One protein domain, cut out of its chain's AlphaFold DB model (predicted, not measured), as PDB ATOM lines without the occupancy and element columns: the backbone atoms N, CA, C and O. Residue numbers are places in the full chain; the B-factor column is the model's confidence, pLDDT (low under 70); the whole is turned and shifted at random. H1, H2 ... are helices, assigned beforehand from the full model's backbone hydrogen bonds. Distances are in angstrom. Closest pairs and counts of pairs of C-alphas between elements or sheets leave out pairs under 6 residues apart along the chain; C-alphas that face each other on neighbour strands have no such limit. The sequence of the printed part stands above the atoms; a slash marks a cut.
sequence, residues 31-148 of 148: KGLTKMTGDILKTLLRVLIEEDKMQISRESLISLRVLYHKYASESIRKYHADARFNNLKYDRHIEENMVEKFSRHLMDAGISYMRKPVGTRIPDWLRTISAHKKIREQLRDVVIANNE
ATOM      1  N   LYS A  31     184.209 343.160 284.541       84.12
ATOM      2  CA  LYS A  31     183.007 342.402 284.910       84.12
ATOM      3  C   LYS A  31     183.280 341.458 286.081       84.12
ATOM      4  O   LYS A  31     184.424 341.106 286.360       84.12
ATOM      5  N   GLY A  32     182.205 341.024 286.733       89.38
ATOM      6  CA  GLY A  32     182.253 340.015 287.791       89.38
ATOM      7  C   GLY A  32     183.048 340.447 289.025       89.38
ATOM      8  O   GLY A  32     183.224 341.639 289.289       89.38
ATOM      9  N   LEU A  33     183.535 339.453 289.769       90.75
ATOM     10  CA  LEU A  33     184.278 339.670 291.015       90.75
ATOM     11  C   LEU A  33     185.564 340.477 290.804       90.75
ATOM     12  O   LEU A  33     185.928 341.268 291.665       90.75
ATOM     13  N   THR A  34     186.220 340.339 289.646       90.94
ATOM     14  CA  THR A  34     187.458 341.076 289.354       90.94
ATOM     15  C   THR A  34     187.216 342.582 289.374       90.94
ATOM     16  O   THR A  34     187.919 343.293 290.089       90.94
ATOM     17  N   LYS A  35     186.166 343.068 288.693       91.00
ATOM     18  CA  LYS A  35     185.777 344.487 288.749       91.00
ATOM     19  C   LYS A  35     185.470 344.931 290.181       91.00
ATOM     20  O   LYS A  35     185.920 345.995 290.605       91.00
ATOM     21  N   MET A  36     184.717 344.116 290.926       91.44
ATOM     22  CA  MET A  36     184.330 344.444 292.301       91.44
ATOM     23  C   MET A  36     185.550 344.669 293.192       91.44
ATOM     24  O   MET A  36     185.568 345.634 293.949       91.44
ATOM     25  N   THR A  37     186.598 343.852 293.061       93.31
ATOM     26  CA  THR A  37     187.854 344.032 293.806       93.31
ATOM     27  C   THR A  37     188.464 345.417 293.575       93.31
ATOM     28  O   THR A  37     188.870 346.084 294.528       93.31
ATOM     29  N   GLY A  38     188.494 345.888 292.324       92.56
ATOM     30  CA  GLY A  38     189.009 347.216 291.991       92.56
ATOM     31  C   GLY A  38     188.139 348.350 292.531       92.56
ATOM     32  O   GLY A  38     188.663 349.335 293.054       92.56
ATOM     33  N   ASP A  39     186.816 348.210 292.448       91.56
ATOM     34  CA  ASP A  39     185.859 349.199 292.957       91.56
ATOM     35  C   ASP A  39     185.911 349.307 294.493       91.56
ATOM     36  O   ASP A  39     185.912 350.415 295.044       91.56
ATOM     37  N   ILE A  40     186.039 348.170 295.188       92.94
ATOM     38  CA  ILE A  40     186.225 348.106 296.644       92.94
ATOM     39  C   ILE A  40     187.532 348.796 297.035       92.94
ATOM     40  O   ILE A  40     187.515 349.680 297.890       92.94
ATOM     41  N   LEU A  41     188.651 348.466 296.381       94.44
ATOM     42  CA  LEU A  41     189.940 349.095 296.670       94.44
ATOM     43  C   LEU A  41     189.879 350.616 296.502       94.44
ATOM     44  O   LEU A  41     190.284 351.348 297.399       94.44
ATOM     45  N   LYS A  42     189.357 351.105 295.371       92.69
ATOM     46  CA  LYS A  42     189.218 352.548 295.105       92.69
ATOM     47  C   LYS A  42     188.388 353.243 296.181       92.69
ATOM     48  O   LYS A  42     188.685 354.378 296.548       92.69
ATOM     49  N   THR A  43     187.356 352.567 296.679       91.44
ATOM     50  CA  THR A  43     186.516 353.068 297.771       91.44
ATOM     51  C   THR A  43     187.294 353.122 299.085       91.44
ATOM     52  O   THR A  43     187.265 354.150 299.753       91.44
ATOM     53  N   LEU A  44     188.041 352.069 299.428       92.12
ATOM     54  CA  LEU A  44     188.866 352.026 300.639       92.12
ATOM     55  C   LEU A  44     189.958 353.100 300.632       92.12
ATOM     56  O   LEU A  44     190.053 353.869 301.581       92.12
ATOM     57  N   LEU A  45     190.733 353.203 299.547       92.44
ATOM     58  CA  LEU A  45     191.783 354.220 299.406       92.44
ATOM     59  C   LEU A  45     191.221 355.629 299.584       92.44
ATOM     60  O   LEU A  45     191.820 356.466 300.252       92.44
ATOM     61  N   ARG A  46     190.040 355.882 299.017       89.50
ATOM     62  CA  ARG A  46     189.345 357.153 299.173       89.50
ATOM     63  C   ARG A  46     188.956 357.433 300.619       89.50
ATOM     64  O   ARG A  46     189.217 358.532 301.089       89.50
ATOM     65  N   VAL A  47     188.346 356.467 301.305       89.06
ATOM     66  CA  VAL A  47     187.937 356.628 302.709       89.06
ATOM     67  C   VAL A  47     189.149 356.907 303.601       89.06
ATOM     68  O   VAL A  47     189.092 357.831 304.403       89.06
ATOM     69  N   LEU A  48     190.261 356.193 303.401       91.31
ATOM     70  CA  LEU A  48     191.507 356.411 304.151       91.31
ATOM     71  C   LEU A  48     192.087 357.818 303.932       91.31
ATOM     72  O   LEU A  48     192.597 358.442 304.859       91.31
ATOM     73  N   ILE A  49     192.001 358.351 302.712       90.81
ATOM     74  CA  ILE A  49     192.432 359.728 302.434       90.81
ATOM     75  C   ILE A  49     191.466 360.742 303.068       90.81
ATOM     76  O   ILE A  49     191.909 361.728 303.649       90.81
ATOM     77  N   GLU A  50     190.155 360.537 302.933       88.06
ATOM     78  CA  GLU A  50     189.135 361.510 303.353       88.06
ATOM     79  C   GLU A  50     188.986 361.598 304.878       88.06
ATOM     80  O   GLU A  50     188.834 362.700 305.405       88.06
ATOM     81  N   GLU A  51     189.043 360.467 305.581       87.25
ATOM     82  CA  GLU A  51     188.809 360.404 307.028       87.25
ATOM     83  C   GLU A  51     190.132 360.397 307.816       87.25
ATOM     84  O   GLU A  51     190.276 361.172 308.762       87.25
ATOM     85  N   ASP A  52     191.130 359.617 307.383       88.06
ATOM     86  CA  ASP A  52     192.401 359.454 308.113       88.06
ATOM     87  C   ASP A  52     193.539 360.337 307.570       88.06
ATOM     88  O   ASP A  52     194.637 360.354 308.129       88.06
ATOM     89  N   LYS A  53     193.302 361.085 306.481       90.19
ATOM     90  CA  LYS A  53     194.306 361.931 305.799       90.19
ATOM     91  C   LYS A  53     195.562 361.157 305.383       90.19
ATOM     92  O   LYS A  53     196.652 361.728 305.289       90.19
ATOM     93  N   MET A  54     195.418 359.858 305.123       91.00
ATOM     94  CA  MET A  54     196.535 358.991 304.771       91.00
ATOM     95  C   MET A  54     197.043 359.300 303.360       91.00
ATOM     96  O   MET A  54     196.267 359.357 302.408       91.00
ATOM     97  N   GLN A  55     198.357 359.461 303.205       90.25
ATOM     98  CA  GLN A  55     198.981 359.598 301.888       90.25
ATOM     99  C   GLN A  55     199.119 358.222 301.232       90.25
ATOM    100  O   GLN A  55     199.671 357.299 301.827       90.25
ATOM    101  N   ILE A  56     198.626 358.085 299.999       91.62
ATOM    102  CA  ILE A  56     198.731 356.845 299.221       91.62
ATOM    103  C   ILE A  56     199.819 357.013 298.168       91.62
ATOM    104  O   ILE A  56     199.688 357.839 297.264       91.62
ATOM    105  N   SER A  57     200.867 356.195 298.257       94.06
ATOM    106  CA  SER A  57     201.940 356.148 297.266       94.06
ATOM    107  C   SER A  57     201.948 354.826 296.495       94.06
ATOM    108  O   SER A  57     201.249 353.863 296.833       94.06
ATOM    109  N   ARG A  58     202.763 354.763 295.438       94.94
ATOM    110  CA  ARG A  58     202.941 353.534 294.657       94.94
ATOM    111  C   ARG A  58     203.577 352.429 295.499       94.94
ATOM    112  O   ARG A  58     203.209 351.266 295.361       94.94
ATOM    113  N   GLU A  59     204.495 352.796 296.381       95.69
ATOM    114  CA  GLU A  59     205.179 351.900 297.310       95.69
ATOM    115  C   GLU A  59     204.170 351.286 298.285       95.69
ATOM    116  O   GLU A  59     204.161 350.068 298.454       95.69
ATOM    117  N   SER A  60     203.237 352.088 298.821       94.12
ATOM    118  CA  SER A  60     202.140 351.583 299.657       94.12
ATOM    119  C   SER A  60     201.288 350.541 298.924       94.12
ATOM    120  O   SER A  60     200.923 349.523 299.510       94.12
ATOM    121  N   LEU A  61     200.995 350.753 297.633       95.50
ATOM    122  CA  LEU A  61     200.241 349.792 296.816       95.50
ATOM    123  C   LEU A  61     201.023 348.493 296.569       95.50
ATOM    124  O   LEU A  61     200.439 347.410 296.616       95.50
ATOM    125  N   ILE A  62     202.337 348.581 296.345       96.38
ATOM    126  CA  ILE A  62     203.205 347.403 296.198       96.38
ATOM    127  C   ILE A  62     203.208 346.591 297.497       96.38
ATOM    128  O   ILE A  62     202.980 345.380 297.458       96.38
ATOM    129  N   SER A  63     203.394 347.247 298.646       96.50
ATOM    130  CA  SER A  63     203.322 346.593 299.955       96.50
ATOM    131  C   SER A  63     201.957 345.943 300.188       96.50
ATOM    132  O   SER A  63     201.896 344.787 300.609       96.50
ATOM    133  N   LEU A  64     200.865 346.636 299.848       95.69
ATOM    134  CA  LEU A  64     199.508 346.097 299.953       95.69
ATOM    135  C   LEU A  64     199.327 344.836 299.101       95.69
ATOM    136  O   LEU A  64     198.745 343.865 299.579       95.69
ATOM    137  N   ARG A  65     199.849 344.810 297.868       95.75
ATOM    138  CA  ARG A  65     199.781 343.627 296.997       95.75
ATOM    139  C   ARG A  65     200.507 342.424 297.604       95.75
ATOM    140  O   ARG A  65     199.978 341.315 297.576       95.75
ATOM    141  N   VAL A  66     201.703 342.637 298.158       97.06
ATOM    142  CA  VAL A  66     202.484 341.573 298.814       97.06
ATOM    143  C   VAL A  66     201.730 341.024 300.025       97.06
ATOM    144  O   VAL A  66     201.584 339.809 300.167       97.06
ATOM    145  N   LEU A  67     201.200 341.914 300.870       97.81
ATOM    146  CA  LEU A  67     200.408 341.533 302.039       97.81
ATOM    147  C   LEU A  67     199.134 340.785 301.638       97.81
ATOM    148  O   LEU A  67     198.842 339.738 302.210       97.81
ATOM    149  N   TYR A  68     198.418 341.269 300.622       97.06
ATOM    150  CA  TYR A  68     197.238 340.602 300.079       97.06
ATOM    151  C   TYR A  68     197.556 339.166 299.662       97.06
ATOM    152  O   TYR A  68     196.871 338.240 300.091       97.06
ATOM    153  N   HIS A  69     198.630 338.960 298.892       96.19
ATOM    154  CA  HIS A  69     199.012 337.622 298.449       96.19
ATOM    155  C   HIS A  69     199.355 336.706 299.633       96.19
ATOM    156  O   HIS A  69     198.920 335.552 299.664       96.19
ATOM    157  N   LYS A  70     200.094 337.215 300.629       97.38
ATOM    158  CA  LYS A  70     200.430 336.467 301.850       97.38
ATOM    159  C   LYS A  70     199.171 336.012 302.594       97.38
ATOM    160  O   LYS A  70     198.981 334.811 302.781       97.38
ATOM    161  N   TYR A  71     198.295 336.945 302.965       98.06
ATOM    162  CA  TYR A  71     197.084 336.638 303.734       98.06
ATOM    163  C   TYR A  71     196.094 335.768 302.956       98.06
ATOM    164  O   TYR A  71     195.447 334.891 303.532       98.06
ATOM    165  N   ALA A  72     195.992 335.964 301.642       97.50
ATOM    166  CA  ALA A  72     195.162 335.124 300.792       97.50
ATOM    167  C   ALA A  72     195.690 333.681 300.744       97.50
ATOM    168  O   ALA A  72     194.921 332.740 300.912       97.50
ATOM    169  N   SER A  73     197.008 333.498 300.619       96.56
ATOM    170  CA  SER A  73     197.640 332.169 300.621       96.56
ATOM    171  C   SER A  73     197.451 331.442 301.959       96.56
ATOM    172  O   SER A  73     197.154 330.246 301.992       96.56
ATOM    173  N   GLU A  74     197.582 332.165 303.075       97.94
ATOM    174  CA  GLU A  74     197.299 331.645 304.419       97.94
ATOM    175  C   GLU A  74     195.828 331.226 304.558       97.94
ATOM    176  O   GLU A  74     195.534 330.139 305.065       97.94
ATOM    177  N   SER A  75     194.907 332.042 304.039       97.94
ATOM    178  CA  SER A  75     193.469 331.758 304.058       97.94
ATOM    179  C   SER A  75     193.125 330.520 303.234       97.94
ATOM    180  O   SER A  75     192.434 329.637 303.736       97.94
ATOM    181  N   ILE A  76     193.663 330.395 302.017       98.06
ATOM    182  CA  ILE A  76     193.463 329.217 301.160       98.06
ATOM    183  C   ILE A  76     193.920 327.948 301.875       98.06
ATOM    184  O   ILE A  76     193.216 326.939 301.871       98.06
ATOM    185  N   ARG A  77     195.086 327.987 302.529       97.19
ATOM    186  CA  ARG A  77     195.594 326.842 303.291       97.19
ATOM    187  C   ARG A  77     194.655 326.473 304.441       97.19
ATOM    188  O   ARG A  77     194.359 325.291 304.615       97.19
ATOM    189  N   LYS A  78     194.197 327.467 305.208       97.69
ATOM    190  CA  LYS A  78     193.281 327.274 306.338       97.69
ATOM    191  C   LYS A  78     191.951 326.670 305.881       97.69
ATOM    192  O   LYS A  78     191.544 325.646 306.419       97.69
ATOM    193  N   TYR A  79     191.307 327.261 304.877       97.75
ATOM    194  CA  TYR A  79     190.001 326.803 304.404       97.75
ATOM    195  C   TYR A  79     190.067 325.480 303.650       97.75
ATOM    196  O   TYR A  79     189.134 324.692 303.737       97.75
ATOM    197  N   HIS A  80     191.184 325.164 302.995       97.31
ATOM    198  CA  HIS A  80     191.390 323.820 302.467       97.31
ATOM    199  C   HIS A  80     191.436 322.763 303.581       97.31
ATOM    200  O   HIS A  80     190.848 321.695 303.432       97.31
ATOM    201  N   ALA A  81     192.130 323.036 304.692       96.94
ATOM    202  CA  ALA A  81     192.174 322.113 305.827       96.94
ATOM    203  C   ALA A  81     190.783 321.931 306.459       96.94
ATOM    204  O   ALA A  81     190.374 320.802 306.719       96.94
ATOM    205  N   ASP A  82     190.046 323.028 306.628       97.94
ATOM    206  CA  ASP A  82     188.677 323.026 307.150       97.94
ATOM    207  C   ASP A  82     187.710 322.259 306.232       97.94
ATOM    208  O   ASP A  82     187.001 321.352 306.667       97.94
ATOM    209  N   ALA A  83     187.754 322.524 304.926       97.38
ATOM    210  CA  ALA A  83     186.965 321.792 303.943       97.38
ATOM    211  C   ALA A  83     187.307 320.298 303.940       97.38
ATOM    212  O   ALA A  83     186.409 319.462 303.892       97.38
ATOM    213  N   ARG A  84     188.595 319.942 304.051       96.19
ATOM    214  CA  ARG A  84     189.028 318.542 304.104       96.19
ATOM    215  C   ARG A  84     188.494 317.826 305.343       96.19
ATOM    216  O   ARG A  84     188.071 316.682 305.218       96.19
ATOM    217  N   PHE A  85     188.498 318.493 306.498       97.19
ATOM    218  CA  PHE A  85     187.938 317.962 307.743       97.19
ATOM    219  C   PHE A  85     186.421 317.742 307.642       97.19
ATOM    220  O   PHE A  85     185.922 316.699 308.047       97.19
ATOM    221  N   ASN A  86     185.704 318.681 307.021       97.75
ATOM    222  CA  ASN A  86     184.251 318.619 306.827       97.75
ATOM    223  C   ASN A  86     183.821 317.847 305.562       97.75
ATOM    224  O   ASN A  86     182.653 317.880 305.179       97.75
ATOM    225  N   ASN A  87     184.755 317.169 304.886       96.31
ATOM    226  CA  ASN A  87     184.522 316.419 303.650       96.31
ATOM    227  C   ASN A  87     183.873 317.249 302.510       96.31
ATOM    228  O   ASN A  87     183.137 316.722 301.675       96.31
ATOM    229  N   LEU A  88     184.166 318.552 302.467       96.50
ATOM    230  CA  LEU A  88     183.739 319.492 301.432       96.50
ATOM    231  C   LEU A  88     184.750 319.531 300.275       96.50
ATOM    232  O   LEU A  88     185.964 319.432 300.470       96.50
ATOM    233  N   LYS A  89     184.255 319.718 299.046       94.12
ATOM    234  CA  LYS A  89     185.106 319.888 297.860       94.12
ATOM    235  C   LYS A  89     185.717 321.291 297.852       94.12
ATOM    236  O   LYS A  89     184.988 322.274 297.784       94.12
ATOM    237  N   TYR A  90     187.045 321.366 297.843       95.12
ATOM    238  CA  TYR A  90     187.790 322.622 297.796       95.12
ATOM    239  C   TYR A  90     188.917 322.529 296.767       95.12
ATOM    240  O   TYR A  90     189.815 321.698 296.903       95.12
ATOM    241  N   ASP A  91     188.882 323.379 295.741       95.50
ATOM    242  CA  ASP A  91     189.903 323.409 294.691       95.50
ATOM    243  C   ASP A  91     190.909 324.531 294.957       95.50
ATOM    244  O   ASP A  91     190.683 325.698 294.641       95.50
ATOM    245  N   ARG A  92     192.059 324.165 295.525       95.19
ATOM    246  CA  ARG A  92     193.122 325.129 295.834       95.19
ATOM    247  C   ARG A  92     193.675 325.828 294.601       95.19
ATOM    248  O   ARG A  92     194.035 326.994 294.696       95.19
ATOM    249  N   HIS A  93     193.765 325.133 293.470       95.06
ATOM    250  CA  HIS A  93     194.362 325.701 292.270       95.06
ATOM    251  C   HIS A  93     193.473 326.803 291.697       95.06
ATOM    252  O   HIS A  93     193.958 327.869 291.316       95.06
ATOM    253  N   ILE A  94     192.158 326.574 291.679       94.69
ATOM    254  CA  ILE A  94     191.193 327.599 291.282       94.69
ATOM    255  C   ILE A  94     191.291 328.813 292.213       94.69
ATOM    256  O   ILE A  94     191.365 329.937 291.715       94.69
ATOM    257  N   GLU A  95     191.355 328.604 293.527       95.50
ATOM    258  CA  GLU A  95     191.474 329.690 294.509       95.50
ATOM    259  C   GLU A  95     192.770 330.500 294.336       95.50
ATOM    260  O   GLU A  95     192.736 331.729 294.262       95.50
ATOM    261  N   GLU A  96     193.915 329.833 294.176       96.00
ATOM    262  CA  GLU A  96     195.210 330.489 293.937       96.00
ATOM    263  C   GLU A  96     195.195 331.298 292.624       96.00
ATOM    264  O   GLU A  96     195.639 332.450 292.587       96.00
ATOM    265  N   ASN A  97     194.585 330.759 291.562       94.69
ATOM    266  CA  ASN A  97     194.394 331.479 290.301       94.69
ATOM    267  C   ASN A  97     193.498 332.720 290.453       94.69
ATOM    268  O   ASN A  97     193.717 333.728 289.773       94.69
ATOM    269  N   MET A  98     192.467 332.666 291.304       94.25
ATOM    270  CA  MET A  98     191.618 333.828 291.593       94.25
ATOM    271  C   MET A  98     192.396 334.905 292.350       94.25
ATOM    272  O   MET A  98     192.332 336.076 291.971       94.25
ATOM    273  N   VAL A  99     193.180 334.517 293.358       95.75
ATOM    274  CA  VAL A  99     194.037 335.434 294.123       95.75
ATOM    275  C   VAL A  99     195.030 336.155 293.219       95.75
ATOM    276  O   VAL A  99     195.166 337.373 293.323       95.75
ATOM    277  N   GLU A 100     195.680 335.454 292.290       94.00
ATOM    278  CA  GLU A 100     196.617 336.081 291.349       94.00
ATOM    279  C   GLU A 100     195.912 337.102 290.437       94.00
ATOM    280  O   GLU A 100     196.400 338.221 290.243       94.00
ATOM    281  N   LYS A 101     194.713 336.771 289.934       93.44
ATOM    282  CA  LYS A 101     193.899 337.703 289.133       93.44
ATOM    283  C   LYS A 101     193.517 338.952 289.927       93.44
ATOM    284  O   LYS A 101     193.692 340.069 289.439       93.44
ATOM    285  N   PHE A 102     193.035 338.782 291.155       95.19
ATOM    286  CA  PHE A 102     192.645 339.891 292.024       95.19
ATOM    287  C   PHE A 102     193.843 340.748 292.442       95.19
ATOM    288  O   PHE A 102     193.757 341.972 292.387       95.19
ATOM    289  N   SER A 103     194.976 340.125 292.771       94.88
ATOM    290  CA  SER A 103     196.242 340.787 293.113       94.88
ATOM    291  C   SER A 103     196.743 341.687 291.981       94.88
ATOM    292  O   SER A 103     197.164 342.823 292.210       94.88
ATOM    293  N   ARG A 104     196.654 341.212 290.735       93.00
ATOM    294  CA  ARG A 104     196.992 342.012 289.553       93.00
ATOM    295  C   ARG A 104     196.045 343.193 289.387       93.00
ATOM    296  O   ARG A 104     196.496 344.327 289.255       93.00
ATOM    297  N   HIS A 105     194.742 342.933 289.466       94.38
ATOM    298  CA  HIS A 105     193.741 343.979 289.302       94.38
ATOM    299  C   HIS A 105     193.802 345.045 290.409       94.38
ATOM    300  O   HIS A 105     193.560 346.219 290.141       94.38
ATOM    301  N   LEU A 106     194.187 344.669 291.632       94.19
ATOM    302  CA  LEU A 106     194.414 345.586 292.751       94.19
ATOM    303  C   LEU A 106     195.451 346.663 292.389       94.19
ATOM    304  O   LEU A 106     195.218 347.852 292.610       94.19
ATOM    305  N   MET A 107     196.567 346.269 291.768       94.44
ATOM    306  CA  MET A 107     197.583 347.222 291.310       94.44
ATOM    307  C   MET A 107     197.056 348.148 290.218       94.44
ATOM    308  O   MET A 107     197.240 349.363 290.309       94.44
ATOM    309  N   ASP A 108     196.378 347.592 289.213       94.19
ATOM    310  CA  ASP A 108     195.822 348.368 288.101       94.19
ATOM    311  C   ASP A 108     194.803 349.399 288.605       94.19
ATOM    312  O   ASP A 108     194.841 350.577 288.234       94.19
ATOM    313  N   ALA A 109     193.913 348.974 289.504       94.25
ATOM    314  CA  ALA A 109     192.902 349.820 290.121       94.25
ATOM    315  C   ALA A 109     193.521 350.919 290.996       94.25
ATOM    316  O   ALA A 109     193.068 352.064 290.923       94.25
ATOM    317  N   GLY A 110     194.559 350.601 291.774       94.94
ATOM    318  CA  GLY A 110     195.280 351.568 292.603       94.94
ATOM    319  C   GLY A 110     196.014 352.623 291.771       94.94
ATOM    320  O   GLY A 110     195.871 353.819 292.022       94.94
ATOM    321  N   ILE A 111     196.722 352.215 290.714       94.19
ATOM    322  CA  ILE A 111     197.382 353.149 289.784       94.19
ATOM    323  C   ILE A 111     196.341 354.022 289.069       94.19
ATOM    324  O   ILE A 111     196.521 355.233 288.936       94.19
ATOM    325  N   SER A 112     195.229 353.424 288.630       93.25
ATOM    326  CA  SER A 112     194.109 354.153 288.029       93.25
ATOM    327  C   SER A 112     193.536 355.202 288.988       93.25
ATOM    328  O   SER A 112     193.299 356.339 288.579       93.25
ATOM    329  N   TYR A 113     193.379 354.851 290.267       92.50
ATOM    330  CA  TYR A 113     192.926 355.767 291.311       92.50
ATOM    331  C   TYR A 113     193.879 356.948 291.498       92.50
ATOM    332  O   TYR A 113     193.428 358.087 291.520       92.50
ATOM    333  N   MET A 114     195.193 356.700 291.566       91.00
ATOM    334  CA  MET A 114     196.192 357.766 291.709       91.00
ATOM    335  C   MET A 114     196.164 358.766 290.544       91.00
ATOM    336  O   MET A 114     196.404 359.951 290.749       91.00
ATOM    337  N   ARG A 115     195.845 358.312 289.323       91.12
ATOM    338  CA  ARG A 115     195.716 359.190 288.145       91.12
ATOM    339  C   ARG A 115     194.432 360.013 288.155       91.12
ATOM    340  O   ARG A 115     194.437 361.164 287.732       91.12
ATOM    341  N   LYS A 116     193.320 359.416 288.589       89.19
ATOM    342  CA  LYS A 116     192.006 360.068 288.641       89.19
ATOM    343  C   LYS A 116     191.329 359.776 289.982       89.19
ATOM    344  O   LYS A 116     190.421 358.942 290.051       89.19
ATOM    345  N   PRO A 117     191.734 360.483 291.051       82.50
ATOM    346  CA  PRO A 117     191.245 360.205 292.391       82.50
ATOM    347  C   PRO A 117     189.834 360.733 292.610       82.50
ATOM    348  O   PRO A 117     189.242 360.397 293.620       82.50
ATOM    349  N   VAL A 118     189.242 361.522 291.707       80.06
ATOM    350  CA  VAL A 118     187.856 362.011 291.823       80.06
ATOM    351  C   VAL A 118     186.997 361.353 290.741       80.06
ATOM    352  O   VAL A 118     187.269 361.487 289.547       80.06
ATOM    353  N   GLY A 119     185.972 360.607 291.159       71.56
ATOM    354  CA  GLY A 119     185.081 359.857 290.271       71.56
ATOM    355  C   GLY A 119     183.630 359.870 290.750       71.56
ATOM    356  O   GLY A 119     183.341 360.281 291.876       71.56
ATOM    357  N   THR A 120     182.723 359.427 289.879       69.81
ATOM    358  CA  THR A 120     181.283 359.363 290.154       69.81
ATOM    359  C   THR A 120     181.008 358.457 291.351       69.81
ATOM    360  O   THR A 120     181.427 357.302 291.375       69.81
ATOM    361  N   ARG A 121     180.303 358.991 292.351       70.69
ATOM    362  CA  ARG A 121     179.845 358.244 293.528       70.69
ATOM    363  C   ARG A 121     178.425 357.744 293.295       70.69
ATOM    364  O   ARG A 121     177.646 358.419 292.622       70.69
ATOM    365  N   ILE A 122     178.071 356.627 293.930       80.25
ATOM    366  CA  ILE A 122     176.656 356.365 294.203       80.25
ATOM    367  C   ILE A 122     176.190 357.490 295.142       80.25
ATOM    368  O   ILE A 122     176.821 357.694 296.185       80.25
ATOM    369  N   PRO A 123     175.172 358.278 294.761       83.06
ATOM    370  CA  PRO A 123     174.666 359.347 295.608       83.06
ATOM    371  C   PRO A 123     174.110 358.777 296.916       83.06
ATOM    372  O   PRO A 123     173.526 357.693 296.939       83.06
ATOM    373  N   ASP A 124     174.274 359.519 298.011       84.94
ATOM    374  CA  ASP A 124     173.568 359.196 299.247       84.94
ATOM    375  C   ASP A 124     172.047 359.343 299.066       84.94
ATOM    376  O   ASP A 124     171.563 359.993 298.136       84.94
ATOM    377  N   TRP A 125     171.275 358.745 299.975       87.25
ATOM    378  CA  TRP A 125     169.816 358.771 299.895       87.25
ATOM    379  C   TRP A 125     169.225 360.183 299.915       87.25
ATOM    380  O   TRP A 125     168.202 360.394 299.272       87.25
ATOM    381  N   LEU A 126     169.839 361.149 300.607       88.81
ATOM    382  CA  LEU A 126     169.333 362.524 300.640       88.81
ATOM    383  C   LEU A 126     169.498 363.181 299.267       88.81
ATOM    384  O   LEU A 126     168.554 363.784 298.756       88.81
ATOM    385  N   ARG A 127     170.657 363.000 298.629       89.62
ATOM    386  CA  ARG A 127     170.914 363.459 297.261       89.62
ATOM    387  C   ARG A 127     169.998 362.769 296.253       89.62
ATOM    388  O   ARG A 127     169.451 363.446 295.386       89.62
ATOM    389  N   THR A 128     169.797 361.458 296.376       92.81
ATOM    390  CA  THR A 128     168.901 360.698 295.493       92.81
ATOM    391  C   THR A 128     167.452 361.157 295.629       92.81
ATOM    392  O   THR A 128     166.811 361.402 294.617       92.81
ATOM    393  N   ILE A 129     166.937 361.337 296.851       92.88
ATOM    394  CA  ILE A 129     165.561 361.817 297.087       92.88
ATOM    395  C   ILE A 129     165.393 363.258 296.601       92.88
ATOM    396  O   ILE A 129     164.359 363.596 296.033       92.88
ATOM    397  N   SER A 130     166.409 364.102 296.787       93.81
ATOM    398  CA  SER A 130     166.402 365.474 296.273       93.81
ATOM    399  C   SER A 130     166.284 365.503 294.745       93.81
ATOM    400  O   SER A 130     165.450 366.228 294.203       93.81
ATOM    401  N   ALA A 131     167.056 364.660 294.052       94.06
ATOM    402  CA  ALA A 131     167.009 364.544 292.596       94.06
ATOM    403  C   ALA A 131     165.758 363.805 292.083       94.06
ATOM    404  O   ALA A 131     165.268 364.101 290.998       94.06
ATOM    405  N   HIS A 132     165.237 362.848 292.855       93.12
ATOM    406  CA  HIS A 132     164.122 361.989 292.475       93.12
ATOM    407  C   HIS A 132     163.180 361.743 293.666       93.12
ATOM    408  O   HIS A 132     163.234 360.710 294.337       93.12
ATOM    409  N   LYS A 133     162.250 362.679 293.896       92.81
ATOM    410  CA  LYS A 133     161.388 362.703 295.095       92.81
ATOM    411  C   LYS A 133     160.615 361.406 295.360       92.81
ATOM    412  O   LYS A 133     160.525 361.004 296.510       92.81
ATOM    413  N   LYS A 134     160.100 360.746 294.312       94.69
ATOM    414  CA  LYS A 134     159.256 359.535 294.420       94.69
ATOM    415  C   LYS A 134     160.015 358.199 294.343       94.69
ATOM    416  O   LYS A 134     159.428 357.162 294.047       94.69
ATOM    417  N   ILE A 135     161.340 358.211 294.512       94.56
ATOM    418  CA  ILE A 135     162.164 357.008 294.291       94.56
ATOM    419  C   ILE A 135     161.812 355.868 295.257       94.56
ATOM    420  O   ILE A 135     161.916 354.698 294.904       94.56
ATOM    421  N   ARG A 136     161.385 356.194 296.483       93.00
ATOM    422  CA  ARG A 136     161.070 355.194 297.510       93.00
ATOM    423  C   ARG A 136     159.780 354.452 297.188       93.00
ATOM    424  O   ARG A 136     159.743 353.234 297.305       93.00
ATOM    425  N   GLU A 137     158.756 355.184 296.763       95.56
ATOM    426  CA  GLU A 137     157.471 354.638 296.339       95.56
ATOM    427  C   GLU A 137     157.662 353.743 295.118       95.56
ATOM    428  O   GLU A 137     157.257 352.590 295.144       95.56
ATOM    429  N   GLN A 138     158.398 354.217 294.109       95.25
ATOM    430  CA  GLN A 138     158.689 353.425 292.911       95.25
ATOM    431  C   GLN A 138     159.447 352.132 293.223       95.25
ATOM    432  O   GLN A 138     159.106 351.082 292.688       95.25
ATOM    433  N   LEU A 139     160.461 352.183 294.094       93.69
ATOM    434  CA  LEU A 139     161.174 350.975 294.516       93.69
ATOM    435  C   LEU A 139     160.249 350.004 295.255       93.69
ATOM    436  O   LEU A 139     160.330 348.802 295.020       93.69
ATOM    437  N   ARG A 140     159.363 350.514 296.120       94.06
ATOM    438  CA  ARG A 140     158.372 349.691 296.821       94.06
ATOM    439  C   ARG A 140     157.430 349.008 295.833       94.06
ATOM    440  O   ARG A 140     157.235 347.804 295.931       94.06
ATOM    441  N   ASP A 141     156.885 349.762 294.886       96.06
ATOM    442  CA  ASP A 141     155.912 349.256 293.920       96.06
ATOM    443  C   ASP A 141     156.548 348.195 292.997       96.06
ATOM    444  O   ASP A 141     155.936 347.163 292.741       96.06
ATOM    445  N   VAL A 142     157.815 348.373 292.594       95.38
ATOM    446  CA  VAL A 142     158.582 347.357 291.842       95.38
ATOM    447  C   VAL A 142     158.814 346.081 292.658       95.38
ATOM    448  O   VAL A 142     158.780 344.985 292.104       95.38
ATOM    449  N   VAL A 143     159.089 346.194 293.960       91.50
ATOM    450  CA  VAL A 143     159.283 345.017 294.823       91.50
ATOM    451  C   VAL A 143     157.971 344.265 295.022       91.50
ATOM    452  O   VAL A 143     157.979 343.043 294.954       91.50
ATOM    453  N   ILE A 144     156.857 344.974 295.225       94.06
ATOM    454  CA  ILE A 144     155.529 344.357 295.347       94.06
ATOM    455  C   ILE A 144     155.189 343.600 294.061       94.06
ATOM    456  O   ILE A 144     154.903 342.414 294.128       94.06
ATOM    457  N   ALA A 145     155.335 344.244 292.901       94.00
ATOM    458  CA  ALA A 145     155.027 343.628 291.611       94.00
ATOM    459  C   ALA A 145     155.916 342.420 291.252       94.00
ATOM    460  O   ALA A 145     155.501 341.587 290.461       94.00
ATOM    461  N   ASN A 146     157.143 342.329 291.782       85.75
ATOM    462  CA  ASN A 146     158.025 341.170 291.568       85.75
ATOM    463  C   ASN A 146     157.789 340.021 292.563       85.75
ATOM    464  O   ASN A 146     158.318 338.931 292.351       85.75
ATOM    465  N   ASN A 147     157.110 340.294 293.678       80.19
ATOM    466  CA  ASN A 147     156.824 339.313 294.723       80.19
ATOM    467  C   ASN A 147     155.402 338.726 294.611       80.19
ATOM    468  O   ASN A 147     155.100 337.787 295.347       80.19
ATOM    469  N   GLU A 148     154.552 339.291 293.746       58.19
ATOM    470  CA  GLU A 148     153.343 338.646 293.203       58.19
ATOM    471  C   GLU A 148     153.714 337.635 292.109       58.19
ATOM    472  O   GLU A 148     153.096 336.546 292.096       58.19
TER     473      GLU A 148
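This is residues 31 to 148 of the 148 residues of an uncharacterized protein of Thermoplasmata archaeon (UniProt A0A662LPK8). A long helical hairpin, H2 and H3, has a third helix, H1, crossing H3 with residues 34 to 42. From the end of H3 a link leads away to H4 and H5, which make a corner well off from the other three helices, and residues 137 to 148 stick out free. The printed part has 118 residues with five named helices, H1 to H5 in order, and no named strand; its class is all helix. It is only just loose, close to extended, with a radius of gyration of the C-alphas of 19.8 A, and flat, spanning 51 by 45 by 24 A.

Find C-alpha 32 at (182.253, 340.015, 287.791); from there H1 runs through residues 32 to 52, 29.9 A long. Next comes H2, residues 58 to 85, 40.8 A, and then H3, residues 92 to 115, 35.0 A, which ends at C-alpha 115 at (195.716, 359.190, 288.145). Go on to H4, residues 125 to 131, and to H5, residues 135 to 147, which ends at C-alpha 147 at (156.824, 339.313, 294.723).

Look first at Gly 38 and Ala 109, the closest C-alphas of H1 and H3, 5.0 A apart: the helices touch at a steep tilt of 47 degrees, the same way. H2 and H3 form a hairpin and touch at a shallow tilt of 22 degrees, opposite ways; their closest C-alphas, of Arg 65 and Ser 103, are 6.0 A apart. H1 and H2 are apart, and so are H3 and H4. H4 and H5 are close but not clearly touching, with the closest C-alphas, of Ile 129 and Ile 135, 6.5 A apart. Every O i to N i+4 pair is within hydrogen-bond range in H1, H2, H4 and H5; in H3, 19 of 20 are.

The C-alphas farthest apart, of Glu 59 and Glu 148, are 53.7 A apart. The printed part has no cut and no long link. Residues 120 and 148 have pLDDT under 70.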